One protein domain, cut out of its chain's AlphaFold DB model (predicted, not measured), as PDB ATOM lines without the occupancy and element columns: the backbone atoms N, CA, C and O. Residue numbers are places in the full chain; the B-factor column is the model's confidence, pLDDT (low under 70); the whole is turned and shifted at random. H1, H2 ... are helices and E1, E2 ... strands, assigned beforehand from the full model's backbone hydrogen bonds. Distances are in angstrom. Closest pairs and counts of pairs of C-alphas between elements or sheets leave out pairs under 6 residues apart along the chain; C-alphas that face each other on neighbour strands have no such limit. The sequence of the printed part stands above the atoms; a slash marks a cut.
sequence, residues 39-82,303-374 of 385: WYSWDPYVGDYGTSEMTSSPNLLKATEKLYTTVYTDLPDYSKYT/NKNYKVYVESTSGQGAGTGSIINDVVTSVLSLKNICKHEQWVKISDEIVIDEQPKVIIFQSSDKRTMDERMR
ATOM      1  N   TRP A  39      14.126  49.068  -2.352       94.31
ATOM      2  CA  TRP A  39      14.893  48.527  -1.232       94.31
ATOM      3  C   TRP A  39      16.068  49.424  -0.817       94.31
ATOM      4  O   TRP A  39      16.603  49.249   0.275       94.31
ATOM      5  N   TYR A  40      16.446  50.431  -1.620       91.88
ATOM      6  CA  TYR A  40      17.447  51.421  -1.196       91.88
ATOM      7  C   TYR A  40      16.986  52.242   0.003       91.88
ATOM      8  O   TYR A  40      17.818  52.663   0.802       91.88
ATOM      9  N   SER A  41      15.671  52.421   0.164       91.38
ATOM     10  CA  SER A  41      15.093  53.179   1.278       91.38
ATOM     11  C   SER A  41      15.425  52.600   2.662       91.38
ATOM     12  O   SER A  41      15.287  53.298   3.665       91.38
ATOM     13  N   TRP A  42      15.892  51.348   2.728       94.06
ATOM     14  CA  TRP A  42      16.347  50.687   3.957       94.06
ATOM     15  C   TRP A  42      17.830  50.928   4.264       94.06
ATOM     16  O   TRP A  42      18.332  50.457   5.288       94.06
ATOM     17  N   ASP A  43      18.536  51.629   3.372       93.69
ATOM     18  CA  ASP A  43      19.983  51.838   3.420       93.69
ATOM     19  C   ASP A  43      20.773  50.508   3.546       93.69
ATOM     20  O   ASP A  43      21.575  50.347   4.465       93.69
ATOM     21  N   PRO A  44      20.530  49.473   2.714       96.62
ATOM     22  CA  PRO A  44      21.238  48.204   2.855       96.62
ATOM     23  C   PRO A  44      22.688  48.301   2.358       96.62
ATOM     24  O   PRO A  44      22.997  49.025   1.412       96.62
ATOM     25  N   TYR A  45      23.575  47.488   2.932       97.00
ATOM     26  CA  TYR A  45      24.847  47.154   2.296       97.00
ATOM     27  C   TYR A  45      24.561  46.258   1.091       97.00
ATOM     28  O   TYR A  45      24.006  45.169   1.251       97.00
ATOM     29  N   VAL A  46      24.928  46.711  -0.106       96.12
ATOM     30  CA  VAL A  46      24.696  45.970  -1.351       96.12
ATOM     31  C   VAL A  46      26.012  45.405  -1.865       96.12
ATOM     32  O   VAL A  46      26.953  46.153  -2.122       96.12
ATOM     33  N   GLY A  47      26.066  44.085  -2.018       95.12
ATOM     34  CA  GLY A  47      27.218  43.357  -2.539       95.12
ATOM     35  C   GLY A  47      26.863  42.469  -3.724       95.12
ATOM     36  O   GLY A  47      25.695  42.296  -4.082       95.12
ATOM     37  N   ASP A  48      27.887  41.873  -4.322       94.81
ATOM     38  CA  ASP A  48      27.724  40.834  -5.329       94.81
ATOM     39  C   ASP A  48      28.771  39.720  -5.191       94.81
ATOM     40  O   ASP A  48      29.787  39.875  -4.510       94.81
ATOM     41  N   TYR A  49      28.499  38.582  -5.831       91.81
ATOM     42  CA  TYR A  49      29.432  37.458  -5.907       91.81
ATOM     43  C   TYR A  49      29.334  36.729  -7.252       91.81
ATOM     44  O   TYR A  49      28.251  36.615  -7.835       91.81
ATOM     45  N   GLY A  50      30.455  36.209  -7.753       88.50
ATOM     46  CA  GLY A  50      30.473  35.274  -8.875       88.50
ATOM     47  C   GLY A  50      30.250  33.837  -8.410       88.50
ATOM     48  O   GLY A  50      30.884  33.370  -7.469       88.50
ATOM     49  N   THR A  51      29.387  33.081  -9.090       83.69
ATOM     50  CA  THR A  51      29.184  31.658  -8.759       83.69
ATOM     51  C   THR A  51      30.448  30.829  -8.939       83.69
ATOM     52  O   THR A  51      30.721  29.973  -8.111       83.69
ATOM     53  N   SER A  52      31.244  31.113  -9.972       82.00
ATOM     54  CA  SER A  52      32.541  30.466 -10.216       82.00
ATOM     55  C   SER A  52      33.635  30.873  -9.224       82.00
ATOM     56  O   SER A  52      34.690  30.243  -9.188       82.00
ATOM     57  N   GLU A  53      33.408  31.922  -8.431       87.56
ATOM     58  CA  GLU A  53      34.314  32.337  -7.358       87.56
ATOM     59  C   GLU A  53      34.025  31.558  -6.071       87.56
ATOM     60  O   GLU A  53      34.937  31.332  -5.292       87.56
ATOM     61  N   MET A  54      32.782  31.104  -5.871       88.56
ATOM     62  CA  MET A  54      32.336  30.401  -4.661       88.56
ATOM     63  C   MET A  54      32.458  28.873  -4.750       88.56
ATOM     64  O   MET A  54      31.867  28.174  -3.940       88.56
ATOM     65  N   THR A  55      33.169  28.329  -5.737       87.88
ATOM     66  CA  THR A  55      33.437  26.883  -5.870       87.88
ATOM     67  C   THR A  55      34.895  26.568  -5.506       87.88
ATOM     68  O   THR A  55      35.575  27.392  -4.897       87.88
ATOM     69  N   SER A  56      35.406  25.387  -5.876       89.81
ATOM     70  CA  SER A  56      36.838  25.061  -5.843       89.81
ATOM     71  C   SER A  56      37.618  25.938  -6.837       89.81
ATOM     72  O   SER A  56      37.919  25.547  -7.966       89.81
ATOM     73  N   SER A  57      37.901  27.168  -6.417       90.69
ATOM     74  CA  SER A  57      38.465  28.242  -7.232       90.69
ATOM     75  C   SER A  57      39.509  29.029  -6.436       90.69
ATOM     76  O   SER A  57      39.296  29.270  -5.245       90.69
ATOM     77  N   PRO A  58      40.574  29.541  -7.085       91.81
ATOM     78  CA  PRO A  58      41.518  30.466  -6.450       91.81
ATOM     79  C   PRO A  58      40.862  31.733  -5.885       91.81
ATOM     80  O   PRO A  58      41.419  32.396  -5.014       91.81
ATOM     81  N   ASN A  59      39.678  32.095  -6.390       93.69
ATOM     82  CA  ASN A  59      39.001  33.337  -6.031       93.69
ATOM     83  C   ASN A  59      38.101  33.224  -4.787       93.69
ATOM     84  O   ASN A  59      37.592  34.255  -4.353       93.69
ATOM     85  N   LEU A  60      37.925  32.036  -4.190       95.44
ATOM     86  CA  LEU A  60      37.021  31.828  -3.047       95.44
ATOM     87  C   LEU A  60      37.331  32.754  -1.868       95.44
ATOM     88  O   LEU A  60      36.433  33.419  -1.336       95.44
ATOM     89  N   LEU A  61      38.608  32.834  -1.488       96.75
ATOM     90  CA  LEU A  61      39.050  33.705  -0.403       96.75
ATOM     91  C   LEU A  61      38.777  35.172  -0.743       96.75
ATOM     92  O   LEU A  61      38.050  35.848  -0.020       96.75
ATOM     93  N   LYS A  62      39.268  35.635  -1.895       95.62
ATOM     94  CA  LYS A  62      39.117  37.022  -2.350       95.62
ATOM     95  C   LYS A  62      37.652  37.453  -2.474       95.62
ATOM     96  O   LYS A  62      37.302  38.581  -2.130       95.62
ATOM     97  N   ALA A  63      36.782  36.579  -2.974       95.75
ATOM     98  CA  ALA A  63      35.358  36.868  -3.092       95.75
ATOM     99  C   ALA A  63      34.695  36.972  -1.710       95.75
ATOM    100  O   ALA A  63      33.875  37.859  -1.479       95.75
ATOM    101  N   THR A  64      35.111  36.135  -0.759       98.12
ATOM    102  CA  THR A  64      34.637  36.218   0.627       98.12
ATOM    103  C   THR A  64      35.143  37.480   1.331       98.12
ATOM    104  O   THR A  64      34.362  38.160   1.987       98.12
ATOM    105  N   GLU A  65      36.404  37.862   1.131       98.06
ATOM    106  CA  GLU A  65      36.983  39.119   1.628       98.06
ATOM    107  C   GLU A  65      36.252  40.355   1.085       98.06
ATOM    108  O   GLU A  65      35.995  41.319   1.812       98.06
ATOM    109  N   LYS A  66      35.855  40.321  -0.191       97.12
ATOM    110  CA  LYS A  66      35.025  41.364  -0.802       97.12
ATOM    111  C   LYS A  66      33.661  41.474  -0.115       97.12
ATOM    112  O   LYS A  66      33.216  42.579   0.197       97.12
ATOM    113  N   LEU A  67      32.999  40.347   0.151       97.94
ATOM    114  CA  LEU A  67      31.726  40.345   0.881       97.94
ATOM    115  C   LEU A  67      31.910  40.823   2.325       97.94
ATOM    116  O   LEU A  67      31.108  41.611   2.818       97.94
ATOM    117  N   TYR A  68      32.994  40.410   2.983       98.19
ATOM    118  CA  TYR A  68      33.330  40.850   4.332       98.19
ATOM    119  C   TYR A  68      33.499  42.370   4.398       98.19
ATOM    120  O   TYR A  68      32.837  43.029   5.195       98.19
ATOM    121  N   THR A  69      34.332  42.946   3.530       97.50
ATOM    122  CA  THR A  69      34.581  44.399   3.483       97.50
ATOM    123  C   THR A  69      33.345  45.198   3.073       97.50
ATOM    124  O   THR A  69      33.149  46.301   3.577       97.50
ATOM    125  N   THR A  70      32.451  44.625   2.260       95.88
ATOM    126  CA  THR A  70      31.141  45.230   1.956       95.88
ATOM    127  C   THR A  70      30.308  45.462   3.222       95.88
ATOM    128  O   THR A  70      29.616  46.472   3.324       95.88
ATOM    129  N   VAL A  71      30.385  44.560   4.206       96.38
ATOM    130  CA  VAL A  71      29.561  44.617   5.426       96.38
ATOM    131  C   VAL A  71      30.295  45.268   6.606       96.38
ATOM    132  O   VAL A  71      29.686  45.985   7.400       96.38
ATOM    133  N   TYR A  72      31.598  45.014   6.735       95.69
ATOM    134  CA  TYR A  72      32.404  45.346   7.916       95.69
ATOM    135  C   TYR A  72      33.539  46.346   7.640       95.69
ATOM    136  O   TYR A  72      34.262  46.702   8.566       95.69
ATOM    137  N   THR A  73      33.652  46.846   6.404       90.06
ATOM    138  CA  THR A  73      34.596  47.887   5.946       90.06
ATOM    139  C   THR A  73      36.064  47.457   5.847       90.06
ATOM    140  O   THR A  73      36.633  47.573   4.763       90.06
ATOM    141  N   ASP A  74      36.668  46.927   6.911       94.12
ATOM    142  CA  ASP A  74      38.107  46.621   6.965       94.12
ATOM    143  C   ASP A  74      38.366  45.126   7.137       94.12
ATOM    144  O   ASP A  74      37.712  44.491   7.957       94.12
ATOM    145  N   LEU A  75      39.345  44.564   6.423       97.19
ATOM    146  CA  LEU A  75      39.734  43.163   6.620       97.19
ATOM    147  C   LEU A  75      40.341  42.928   8.013       97.19
ATOM    148  O   LEU A  75      41.009  43.817   8.555       97.19
ATOM    149  N   PRO A  76      40.161  41.725   8.591       97.00
ATOM    150  CA  PRO A  76      40.870  41.340   9.800       97.00
ATOM    151  C   PRO A  76      42.389  41.421   9.620       97.00
ATOM    152  O   PRO A  76      42.938  41.110   8.567       97.00
ATOM    153  N   ASP A  77      43.087  41.758  10.700       96.75
ATOM    154  CA  ASP A  77      44.531  41.548  10.779       96.75
ATOM    155  C   ASP A  77      44.808  40.052  10.985       96.75
ATOM    156  O   ASP A  77      44.814  39.555  12.117       96.75
ATOM    157  N   TYR A  78      45.005  39.336   9.877       96.69
ATOM    158  CA  TYR A  78      45.218  37.888   9.868       96.69
ATOM    159  C   TYR A  78      46.447  37.453  10.673       96.69
ATOM    160  O   TYR A  78      46.458  36.346  11.200       96.69
ATOM    161  N   SER A  79      47.436  38.333  10.877       95.44
ATOM    162  CA  SER A  79      48.644  38.013  11.655       95.44
ATOM    163  C   SER A  79      48.365  37.705  13.135       95.44
ATOM    164  O   SER A  79      49.194  37.097  13.815       95.44
ATOM    165  N   LYS A  80      47.180  38.078  13.643       96.44
ATOM    166  CA  LYS A  80      46.711  37.751  15.002       96.44
ATOM    167  C   LYS A  80      46.216  36.312  15.146       96.44
ATOM    168  O   LYS A  80      45.967  35.868  16.267       96.44
ATOM    169  N   TYR A  81      46.054  35.601  14.036       95.69
ATOM    170  CA  TYR A  81      45.487  34.265  13.978       95.69
ATOM    171  C   TYR A  81      46.562  33.285  13.516       95.69
ATOM    172  O   TYR A  81      47.129  33.428  12.443       95.69
ATOM    173  N   THR A  82      46.863  32.284  14.343       92.75
ATOM    174  CA  THR A  82      47.874  31.254  14.026       92.75
ATOM    175  C   THR A  82      47.351  29.836  14.213       92.75
ATOM    176  O   THR A  82      48.079  28.872  13.996       92.75
ATOM    177  N   ASN A 303      29.024  41.609  16.380       89.88
ATOM    178  CA  ASN A 303      27.672  41.136  16.700       89.88
ATOM    179  C   ASN A 303      26.556  42.059  16.175       89.88
ATOM    180  O   ASN A 303      25.596  42.398  16.875       89.88
ATOM    181  N   LYS A 304      26.682  42.496  14.917       92.38
ATOM    182  CA  LYS A 304      25.741  43.449  14.311       92.38
ATOM    183  C   LYS A 304      24.324  42.884  14.163       92.38
ATOM    184  O   LYS A 304      23.389  43.656  13.978       92.38
ATOM    185  N   ASN A 305      24.161  41.558  14.256       92.81
ATOM    186  CA  ASN A 305      22.895  40.847  14.060       92.81
ATOM    187  C   ASN A 305      22.205  41.195  12.729       92.81
ATOM    188  O   ASN A 305      20.978  41.138  12.629       92.81
ATOM    189  N   TYR A 306      22.987  41.557  11.709       97.81
ATOM    190  CA  TYR A 306      22.451  41.924  10.409       97.81
ATOM    191  C   TYR A 306      21.791  40.728   9.729       97.81
ATOM    192  O   TYR A 306      22.326  39.616   9.697       97.81
ATOM    193  N   LYS A 307      20.602  40.990   9.185       98.56
ATOM    194  CA  LYS A 307      19.906  40.075   8.293       98.56
ATOM    195  C   LYS A 307      20.460  40.217   6.879       98.56
ATOM    196  O   LYS A 307      20.745  41.339   6.453       98.56
ATOM    197  N   VAL A 308      20.575  39.099   6.171       98.62
ATOM    198  CA  VAL A 308      21.065  39.047   4.790       98.62
ATOM    199  C   VAL A 308      20.048  38.397   3.860       98.62
ATOM    200  O   VAL A 308      19.411  37.414   4.232       98.62
ATOM    201  N   TYR A 309      19.924  38.940   2.653       98.50
ATOM    202  CA  TYR A 309      19.234  38.320   1.526       98.50
ATOM    203  C   TYR A 309      20.220  38.122   0.377       98.50
ATOM    204  O   TYR A 309      20.917  39.059  -0.007       98.50
ATOM    205  N   VAL A 310      20.297  36.902  -0.149       98.25
ATOM    206  CA  VAL A 310      21.172  36.549  -1.273       98.25
ATOM    207  C   VAL A 310      20.296  36.116  -2.441       98.25
ATOM    208  O   VAL A 310      19.568  35.140  -2.293       98.25
ATOM    209  N   GLU A 311      20.367  36.801  -3.582       97.06
ATOM    210  CA  GLU A 311      19.500  36.568  -4.745       97.06
ATOM    211  C   GLU A 311      20.300  36.126  -5.986       97.06
ATOM    212  O   GLU A 311      21.295  36.748  -6.373       97.06
ATOM    213  N   SER A 312      19.844  35.050  -6.634       94.75
ATOM    214  CA  SER A 312      20.371  34.566  -7.914       94.75
ATOM    215  C   SER A 312      19.906  35.424  -9.095       94.75
ATOM    216  O   SER A 312      18.968  36.216  -8.996       94.75
ATOM    217  N   THR A 313      20.465  35.185 -10.285       91.44
ATOM    218  CA  THR A 313      19.997  35.855 -11.515       91.44
ATOM    219  C   THR A 313      18.546  35.537 -11.896       91.44
ATOM    220  O   THR A 313      17.987  36.204 -12.761       91.44
ATOM    221  N   SER A 314      17.944  34.488 -11.322       89.62
ATOM    222  CA  SER A 314      16.546  34.100 -11.555       89.62
ATOM    223  C   SER A 314      15.586  34.628 -10.483       89.62
ATOM    224  O   SER A 314      14.408  34.266 -10.499       89.62
ATOM    225  N   GLY A 315      16.062  35.465  -9.554       91.88
ATOM    226  CA  GLY A 315      15.247  35.991  -8.457       91.88
ATOM    227  C   GLY A 315      14.971  34.969  -7.350       91.88
ATOM    228  O   GLY A 315      13.960  35.067  -6.661       91.88
ATOM    229  N   GLN A 316      15.816  33.941  -7.212       95.38
ATOM    230  CA  GLN A 316      15.706  32.958  -6.133       95.38
ATOM    231  C   GLN A 316      16.641  33.319  -4.980       95.38
ATOM    232  O   GLN A 316      17.795  33.678  -5.204       95.38
ATOM    233  N   GLY A 317      16.151  33.170  -3.752       96.94
ATOM    234  CA  GLY A 317      16.918  33.316  -2.528       96.94
ATOM    235  C   GLY A 317      17.804  32.099  -2.262       96.94
ATOM    236  O   GLY A 317      17.339  30.962  -2.381       96.94
ATOM    237  N   ALA A 318      19.056  32.329  -1.870       96.19
ATOM    238  CA  ALA A 318      19.968  31.271  -1.442       96.19
ATOM    239  C   ALA A 318      19.621  30.809  -0.021       96.19
ATOM    240  O   ALA A 318      19.593  31.630   0.894       96.19
ATOM    241  N   GLY A 319      19.367  29.517   0.170       95.19
ATOM    242  CA  GLY A 319      19.120  28.888   1.467       95.19
ATOM    243  C   GLY A 319      20.230  27.927   1.905       95.19
ATOM    244  O   GLY A 319      21.301  27.875   1.291       95.19
ATOM    245  N   THR A 320      19.966  27.143   2.955       93.56
ATOM    246  CA  THR A 320      20.881  26.094   3.451       93.56
ATOM    247  C   THR A 320      21.215  25.084   2.350       93.56
ATOM    248  O   THR A 320      20.356  24.743   1.537       93.56
ATOM    249  N   GLY A 321      22.457  24.597   2.306       89.31
ATOM    250  CA  GLY A 321      22.934  23.737   1.219       89.31
ATOM    251  C   GLY A 321      23.275  24.515  -0.058       89.31
ATOM    252  O   GLY A 321      23.245  23.957  -1.155       89.31
ATOM    253  N   SER A 322      23.574  25.808   0.075       92.06
ATOM    254  CA  SER A 322      24.282  26.582  -0.942       92.06
ATOM    255  C   SER A 322      25.565  27.163  -0.350       92.06
ATOM    256  O   SER A 322      25.571  27.665   0.774       92.06
ATOM    257  N   ILE A 323      26.645  27.161  -1.130       94.81
ATOM    258  CA  ILE A 323      27.968  27.579  -0.642       94.81
ATOM    259  C   ILE A 323      27.946  29.035  -0.158       94.81
ATOM    260  O   ILE A 323      28.507  29.369   0.882       94.81
ATOM    261  N   ILE A 324      27.234  29.910  -0.878       96.00
ATOM    262  CA  ILE A 324      27.100  31.318  -0.495       96.00
ATOM    263  C   ILE A 324      26.341  31.493   0.827       96.00
ATOM    264  O   ILE A 324      26.683  32.388   1.596       96.00
ATOM    265  N   ASN A 325      25.354  30.639   1.129       96.69
ATOM    266  CA  ASN A 325      24.684  30.668   2.428       96.69
ATOM    267  C   ASN A 325      25.671  30.353   3.560       96.69
ATOM    268  O   ASN A 325      25.677  31.045   4.577       96.69
ATOM    269  N   ASP A 326      26.527  29.355   3.375       96.56
ATOM    270  CA  ASP A 326      27.537  28.981   4.363       96.56
ATOM    271  C   ASP A 326      28.578  30.080   4.565       96.56
ATOM    272  O   ASP A 326      28.931  30.395   5.699       96.56
ATOM    273  N   VAL A 327      29.001  30.750   3.491       97.94
ATOM    274  CA  VAL A 327      29.859  31.937   3.595       97.94
ATOM    275  C   VAL A 327      29.184  33.017   4.447       97.94
ATOM    276  O   VAL A 327      29.755  33.477   5.438       97.94
ATOM    277  N   VAL A 328      27.952  33.421   4.122       98.06
ATOM    278  CA  VAL A 328      27.320  34.542   4.839       98.06
ATOM    279  C   VAL A 328      26.947  34.193   6.282       98.06
ATOM    280  O   VAL A 328      26.993  35.068   7.145       98.06
ATOM    281  N   THR A 329      26.605  32.936   6.572       97.19
ATOM    282  CA  THR A 329      26.178  32.507   7.914       97.19
ATOM    283  C   THR A 329      27.347  32.069   8.793       97.19
ATOM    284  O   THR A 329      27.477  32.565   9.914       97.19
ATOM    285  N   SER A 330      28.229  31.202   8.293       96.88
ATOM    286  CA  SER A 330      29.326  30.608   9.066       96.88
ATOM    287  C   SER A 330      30.575  31.485   9.090       96.88
ATOM    288  O   SER A 330      31.272  31.505  10.100       96.88
ATOM    289  N   VAL A 331      30.858  32.245   8.025       98.06
ATOM    290  CA  VAL A 331      32.068  33.088   7.941       98.06
ATOM    291  C   VAL A 331      31.771  34.542   8.296       98.06
ATOM    292  O   VAL A 331      32.512  35.157   9.054       98.06
ATOM    293  N   LEU A 332      30.675  35.106   7.782       98.00
ATOM    294  CA  LEU A 332      30.345  36.522   7.993       98.00
ATOM    295  C   LEU A 332      29.409  36.768   9.185       98.00
ATOM    296  O   LEU A 332      29.088  37.923   9.472       98.00
ATOM    297  N   SER A 333      28.974  35.714   9.880       97.31
ATOM    298  CA  SER A 333      28.093  35.783  11.056       97.31
ATOM    299  C   SER A 333      26.764  36.524  10.807       97.31
ATOM    300  O   SER A 333      26.232  37.191  11.698       97.31
ATOM    301  N   LEU A 334      26.221  36.439   9.585       98.00
ATOM    302  CA  LEU A 334      24.955  37.069   9.191       98.00
ATOM    303  C   LEU A 334      23.766  36.117   9.361       98.00
ATOM    304  O   LEU A 334      23.896  34.896   9.317       98.00
ATOM    305  N   LYS A 335      22.563  36.682   9.512       98.00
ATOM    306  CA  LYS A 335      21.314  35.911   9.612       98.00
ATOM    307  C   LYS A 335      20.586  35.907   8.274       98.00
ATOM    308  O   LYS A 335      19.938  36.890   7.930       98.00
ATOM    309  N   ASN A 336      20.655  34.808   7.528       98.06
ATOM    310  CA  ASN A 336      19.945  34.711   6.253       98.06
ATOM    311  C   ASN A 336      18.421  34.739   6.459       98.06
ATOM    312  O   ASN A 336      17.904  34.053   7.348       98.06
ATOM    313  N   ILE A 337      17.704  35.545   5.670       98.12
ATOM    314  CA  ILE A 337      16.237  35.608   5.696       98.12
ATOM    315  C   ILE A 337      15.600  34.402   4.994       98.12
ATOM    316  O   ILE A 337      14.496  34.004   5.358       98.12
ATOM    317  N   CYS A 338      16.301  33.769   4.046       97.12
ATOM    318  CA  CYS A 338      15.854  32.518   3.445       97.12
ATOM    319  C   CYS A 338      15.980  31.386   4.475       97.12
ATOM    320  O   CYS A 338      17.079  31.051   4.913       97.12
ATOM    321  N   LYS A 339      14.845  30.811   4.890       94.12
ATOM    322  CA  LYS A 339      14.780  29.702   5.866       94.12
ATOM    323  C   LYS A 339      14.611  28.327   5.227       94.12
ATOM    324  O   LYS A 339      14.477  27.338   5.940       94.12
ATOM    325  N   HIS A 340      14.571  28.279   3.904       93.56
ATOM    326  CA  HIS A 340      14.424  27.048   3.145       93.56
ATOM    327  C   HIS A 340      15.792  26.489   2.760       93.56
ATOM    328  O   HIS A 340      16.805  27.186   2.821       93.56
ATOM    329  N   GLU A 341      15.815  25.225   2.360       90.88
ATOM    330  CA  GLU A 341      16.982  24.629   1.722       90.88
ATOM    331  C   GLU A 341      17.060  25.052   0.253       90.88
ATOM    332  O   GLU A 341      16.039  25.293  -0.396       90.88
ATOM    333  N   GLN A 342      18.281  25.068  -0.280       88.19
ATOM    334  CA  GLN A 342      18.584  25.318  -1.684       88.19
ATOM    335  C   GLN A 342      18.086  26.690  -2.179       88.19
ATOM    336  O   GLN A 342      17.845  27.623  -1.415       88.19
ATOM    337  N   TRP A 343      18.017  26.833  -3.501       91.81
ATOM    338  CA  TRP A 343      17.549  28.027  -4.189       91.81
ATOM    339  C   TRP A 343      16.031  27.994  -4.330       91.81
ATOM    340  O   TRP A 343      15.489  27.173  -5.075       91.81
ATOM    341  N   VAL A 344      15.336  28.905  -3.650       94.12
ATOM    342  CA  VAL A 344      13.870  28.992  -3.700       94.12
ATOM    343  C   VAL A 344      13.408  30.411  -3.978       94.12
ATOM    344  O   VAL A 344      14.086  31.379  -3.647       94.12
ATOM    345  N   LYS A 345      12.231  30.566  -4.583       95.31
ATOM    346  CA  LYS A 345      11.635  31.894  -4.735       95.31
ATOM    347  C   LYS A 345      11.213  32.410  -3.358       95.31
ATOM    348  O   LYS A 345      10.398  31.774  -2.697       95.31
ATOM    349  N   ILE A 346      11.742  33.565  -2.965       94.56
ATOM    350  CA  ILE A 346      11.275  34.337  -1.810       94.56
ATOM    351  C   ILE A 346      10.384  35.453  -2.352       94.56
ATOM    352  O   ILE A 346      10.697  36.033  -3.391       94.56
ATOM    353  N   SER A 347       9.233  35.695  -1.724       93.69
ATOM    354  CA  SER A 347       8.342  36.765  -2.177       93.69
ATOM    355  C   SER A 347       8.896  38.126  -1.761       93.69
ATOM    356  O   SER A 347       9.525  38.244  -0.707       93.69
ATOM    357  N   ASP A 348       8.655  39.157  -2.572       92.06
ATOM    358  CA  ASP A 348       9.132  40.507  -2.265       92.06
ATOM    359  C   ASP A 348       8.519  41.011  -0.942       92.06
ATOM    360  O   ASP A 348       9.195  41.715  -0.203       92.06
ATOM    361  N   GLU A 349       7.298  40.591  -0.577       92.25
ATOM    362  CA  GLU A 349       6.672  40.918   0.714       92.25
ATOM    363  C   GLU A 349       7.490  40.399   1.899       92.25
ATOM    364  O   GLU A 349       7.710  41.137   2.852       92.25
ATOM    365  N   ILE A 350       8.014  39.169   1.822       95.38
ATOM    366  CA  ILE A 350       8.891  38.624   2.869       95.38
ATOM    367  C   ILE A 350      10.176  39.451   2.964       95.38
ATOM    368  O   ILE A 350      10.622  39.773   4.062       95.38
ATOM    369  N   VAL A 351      10.778  39.820   1.827       96.75
ATOM    370  CA  VAL A 351      11.995  40.648   1.822       96.75
ATOM    371  C   VAL A 351      11.713  42.035   2.416       96.75
ATOM    372  O   VAL A 351      12.515  42.538   3.203       96.75
ATOM    373  N   ILE A 352      10.560  42.626   2.083       95.00
ATOM    374  CA  ILE A 352      10.096  43.923   2.592       95.00
ATOM    375  C   ILE A 352       9.820  43.879   4.095       95.00
ATOM    376  O   ILE A 352      10.184  44.825   4.788       95.00
ATOM    377  N   ASP A 353       9.208  42.813   4.603       96.12
ATOM    378  CA  ASP A 353       8.919  42.659   6.032       96.12
ATOM    379  C   ASP A 353      10.200  42.419   6.841       96.12
ATOM    380  O   ASP A 353      10.358  42.917   7.959       96.12
ATOM    381  N   GLU A 354      11.147  41.667   6.279       97.81
ATOM    382  CA  GLU A 354      12.399  41.339   6.954       97.81
ATOM    383  C   GLU A 354      13.414  42.492   6.952       97.81
ATOM    384  O   GLU A 354      14.233  42.545   7.878       97.81
ATOM    385  N   GLN A 355      13.354  43.380   5.948       97.06
ATOM    386  CA  GLN A 355      14.263  44.517   5.706       97.06
ATOM    387  C   GLN A 355      15.738  44.150   5.940       97.06
ATOM    388  O   GLN A 355      16.369  44.636   6.886       97.06
ATOM    389  N   PRO A 356      16.310  43.243   5.128       98.12
ATOM    390  CA  PRO A 356      17.686  42.811   5.314       98.12
ATOM    391  C   PRO A 356      18.653  43.999   5.215       98.12
ATOM    392  O   PRO A 356      18.617  44.773   4.261       98.12
ATOM    393  N   LYS A 357      19.562  44.125   6.193       98.25
ATOM    394  CA  LYS A 357      20.603  45.169   6.177       98.25
ATOM    395  C   LYS A 357      21.706  44.855   5.165       98.25
ATOM    396  O   LYS A 357      22.475  45.745   4.828       98.25
ATOM    397  N   VAL A 358      21.795  43.611   4.694       98.56
ATOM    398  CA  VAL A 358      22.741  43.175   3.663       98.56
ATOM    399  C   VAL A 358      21.969  42.516   2.523       98.56
ATOM    400  O   VAL A 358      21.190  41.593   2.756       98.56
ATOM    401  N   ILE A 359      22.197  42.958   1.290       98.50
ATOM    402  CA  ILE A 359      21.616  42.361   0.086       98.50
ATOM    403  C   ILE A 359      22.756  41.998  -0.861       98.50
ATOM    404  O   ILE A 359      23.595  42.834  -1.183       98.50
ATOM    405  N   ILE A 360      22.808  40.740  -1.287       98.31
ATOM    406  CA  ILE A 360      23.873  40.213  -2.140       98.31
ATOM    407  C   ILE A 360      23.247  39.669  -3.419       98.31
ATOM    408  O   ILE A 360      22.394  38.787  -3.367       98.31
ATOM    409  N   PHE A 361      23.701  40.154  -4.571       97.12
ATOM    410  CA  PHE A 361      23.248  39.672  -5.875       97.12
ATOM    411  C   PHE A 361      24.312  38.822  -6.565       97.12
ATOM    412  O   PHE A 361      25.511  39.050  -6.427       97.12
ATOM    413  N   GLN A 362      23.892  37.866  -7.383       93.69
ATOM    414  CA  GLN A 362      24.826  37.190  -8.277       93.69
ATOM    415  C   GLN A 362      25.361  38.173  -9.338       93.69
ATOM    416  O   GLN A 362      24.591  38.850 -10.016       93.69
ATOM    417  N   SER A 363      26.681  38.240  -9.523       90.44
ATOM    418  CA  SER A 363      27.341  39.235 -10.390       90.44
ATOM    419  C   SER A 363      27.033  39.068 -11.882       90.44
ATOM    420  O   SER A 363      27.179  40.006 -12.662       90.44
ATOM    421  N   SER A 364      26.571  37.884 -12.291       85.75
ATOM    422  CA  SER A 364      26.117  37.603 -13.657       85.75
ATOM    423  C   SER A 364      24.679  38.056 -13.940       85.75
ATOM    424  O   SER A 364      24.153  37.763 -15.016       85.75
ATOM    425  N   ASP A 365      24.017  38.707 -12.983       87.38
ATOM    426  CA  ASP A 365      22.684  39.263 -13.180       87.38
ATOM    427  C   ASP A 365      22.723  40.416 -14.188       87.38
ATOM    428  O   ASP A 365      23.514  41.350 -14.068       87.38
ATOM    429  N   LYS A 366      21.864  40.327 -15.203       88.56
ATOM    430  CA  LYS A 366      21.781  41.310 -16.288       88.56
ATOM    431  C   LYS A 366      20.821  42.455 -15.976       88.56
ATOM    432  O   LYS A 366      20.830  43.442 -16.707       88.56
ATOM    433  N   ARG A 367      19.993  42.322 -14.934       90.19
ATOM    434  CA  ARG A 367      19.115  43.393 -14.463       90.19
ATOM    435  C   ARG A 367      19.956  44.572 -13.983       90.19
ATOM    436  O   ARG A 367      20.987  44.414 -13.320       90.19
ATOM    437  N   THR A 368      19.483  45.775 -14.271       89.69
ATOM    438  CA  THR A 368      20.007  47.003 -13.673       89.69
ATOM    439  C   THR A 368      19.913  46.926 -12.147       89.69
ATOM    440  O   THR A 368      19.154  46.135 -11.582       89.69
ATOM    441  N   MET A 369      20.715  47.725 -11.436       89.00
ATOM    442  CA  MET A 369      20.613  47.734  -9.972       89.00
ATOM    443  C   MET A 369      19.237  48.237  -9.508       89.00
ATOM    444  O   MET A 369      18.706  47.709  -8.542       89.00
ATOM    445  N   ASP A 370      18.613  49.166 -10.231       89.94
ATOM    446  CA  ASP A 370      17.268  49.662  -9.914       89.94
ATOM    447  C   ASP A 370      16.198  48.572 -10.030       89.94
ATOM    448  O   ASP A 370      15.368  48.433  -9.133       89.94
ATOM    449  N   GLU A 371      16.258  47.729 -11.063       90.44
ATOM    450  CA  GLU A 371      15.374  46.560 -11.186       90.44
ATOM    451  C   GLU A 371      15.609  45.547 -10.052       90.44
ATOM    452  O   GLU A 371      14.659  45.046  -9.438       90.44
ATOM    453  N   ARG A 372      16.878  45.266  -9.726       92.38
ATOM    454  CA  ARG A 372      17.250  44.371  -8.615       92.38
ATOM    455  C   ARG A 372      16.766  44.896  -7.263       92.38
ATOM    456  O   ARG A 372      16.248  44.125  -6.467       92.38
ATOM    457  N   MET A 373      16.859  46.205  -7.058       93.62
ATOM    458  CA  MET A 373      16.450  46.916  -5.845       93.62
ATOM    459  C   MET A 373      14.980  47.355  -5.864       93.62
ATOM    460  O   MET A 373      14.546  48.079  -4.968       93.62
ATOM    461  N   ARG A 374      14.203  46.928  -6.869       93.31
ATOM    462  CA  ARG A 374      12.764  47.206  -6.998       93.31
ATOM    463  C   ARG A 374      12.419  48.705  -6.988       93.31
ATOM    464  O   ARG A 374      11.373  49.113  -6.480       93.31
TER     465      ARG A 374
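AT A GLANCE: This is residues 39 to 82 and 303 to 374 of the 385 residues of the protein "Iron ABC transporter substrate-binding protein" of methanogenic archaeon mixed culture ISO4-G1 (UniProt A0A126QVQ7). A small parallel sheet of three strands, E1, E5 and E2, makes the core, with the helices H2 and H3 over one face; the shorter helices H1, H4 and H5 lie on the far side of the sheet from H2 and H3, apart from both. A two-strand ribbon, E3 and E4, sits beyond the E2 edge, and a tail, residues 77 to 82, sticks out past H2 and adds to the longest span. The printed part has 116 residues, with five named helices and five named strands in the order H1 E1 H2 E2 E3 H3 E4 H4 E5 H5. The class is mixed, helices and strands; the sheet order is E1 E5 E2, parallel, and E3 and E4 are antiparallel. The whole is compact, with a radius of gyration of the C-alphas of 13.8 A, and elongated, spanning 44 by 29 by 27 A.

HOW THE PARTS SIT: E5, residues 358 to 362, is the inner strand, between the edge strands E1, residues 45 to 49, and E2, residues 307 to 311. E1 and E5 are parallel, their directions 26 degrees apart, with N 47 and O 359 within hydrogen-bond range at 2.9 A. E5 and E2 are parallel at 15 degrees, with N 360 and O 309 within hydrogen-bond range at 2.8 A. H2, residues 60 to 72, is on the sheet at a height of 8.8 A, over E1 and along it at 0 degrees on the local plane; the closest C-alphas, of Tyr 45 and Val 71, are 6.2 A apart. H3, residues 323 to 331, is on the same face at a height of 10.0 A, over E2 and, only just, E5, with 3 of its 9 C-alphas on E5; it runs along E2 at 16 degrees on the local plane. H2 and H3 with this sheet make two layers, helices on one face of a sheet. H2 and H3 are close but not clearly touching, at a steep tilt of 55 degrees, the same way; their closest C-alphas, of Thr 64 and Val 327, are 7.1 A apart. E3, residues 316 to 318, and E4, residues 343 to 345, are antiparallel neighbours at 138 degrees, with N 317 and O 344 within hydrogen-bond range at 2.7 A. The closest C-alphas of E2 and E3, of Glu 311 and Gly 317, are 4.7 A apart. Residues 335 to 336 make a short parallel pairing with residues 307 to 308 of E2. H4, residues 348 to 354, only grazes the sheet with its residues 351 to 354. H5, residues 369 to 372, is only just on the sheet, with 5 pairs of C-alphas within 10 A, and only grazes it. H1, residues 39 to 42, is not on the sheet; it is close to H4 but not clearly touching, with the closest C-alphas, of Trp 39 and Ile 352, 7.7 A apart. Every O i to N i+4 pair is within hydrogen-bond range in H2, H3 and H4; H1 and H5 are too short for such a pair.

IN THESE COORDINATES: E1, E5 and E2 each measure 13.5 A from first to last C-alpha; C-alpha 45, where E1 begins, is at (24.847, 47.154, 2.296). H2 measures 18.0 A, H3 11.0 A and H4 9.8 A. E3 measures 6.6 A, E4 7.1 A, H1 5.8 A and H5 4.9 A. H1 begins at C-alpha 39, at (14.893, 48.527, -1.232), and H5 ends at C-alpha 372, at (17.250, 44.371, -8.615).

THE WHOLE: The two C-alphas farthest apart, of Thr 82 and Glu 349, are 44.4 A apart. Residues 83 to 302 are not printed, and C-alphas 82 and 303 stand 22.6 A apart across the cut. The link from H3 to E4, with 11 residues, is long. The mean pLDDT of the printed part is 94.3, and no printed residue is under 70.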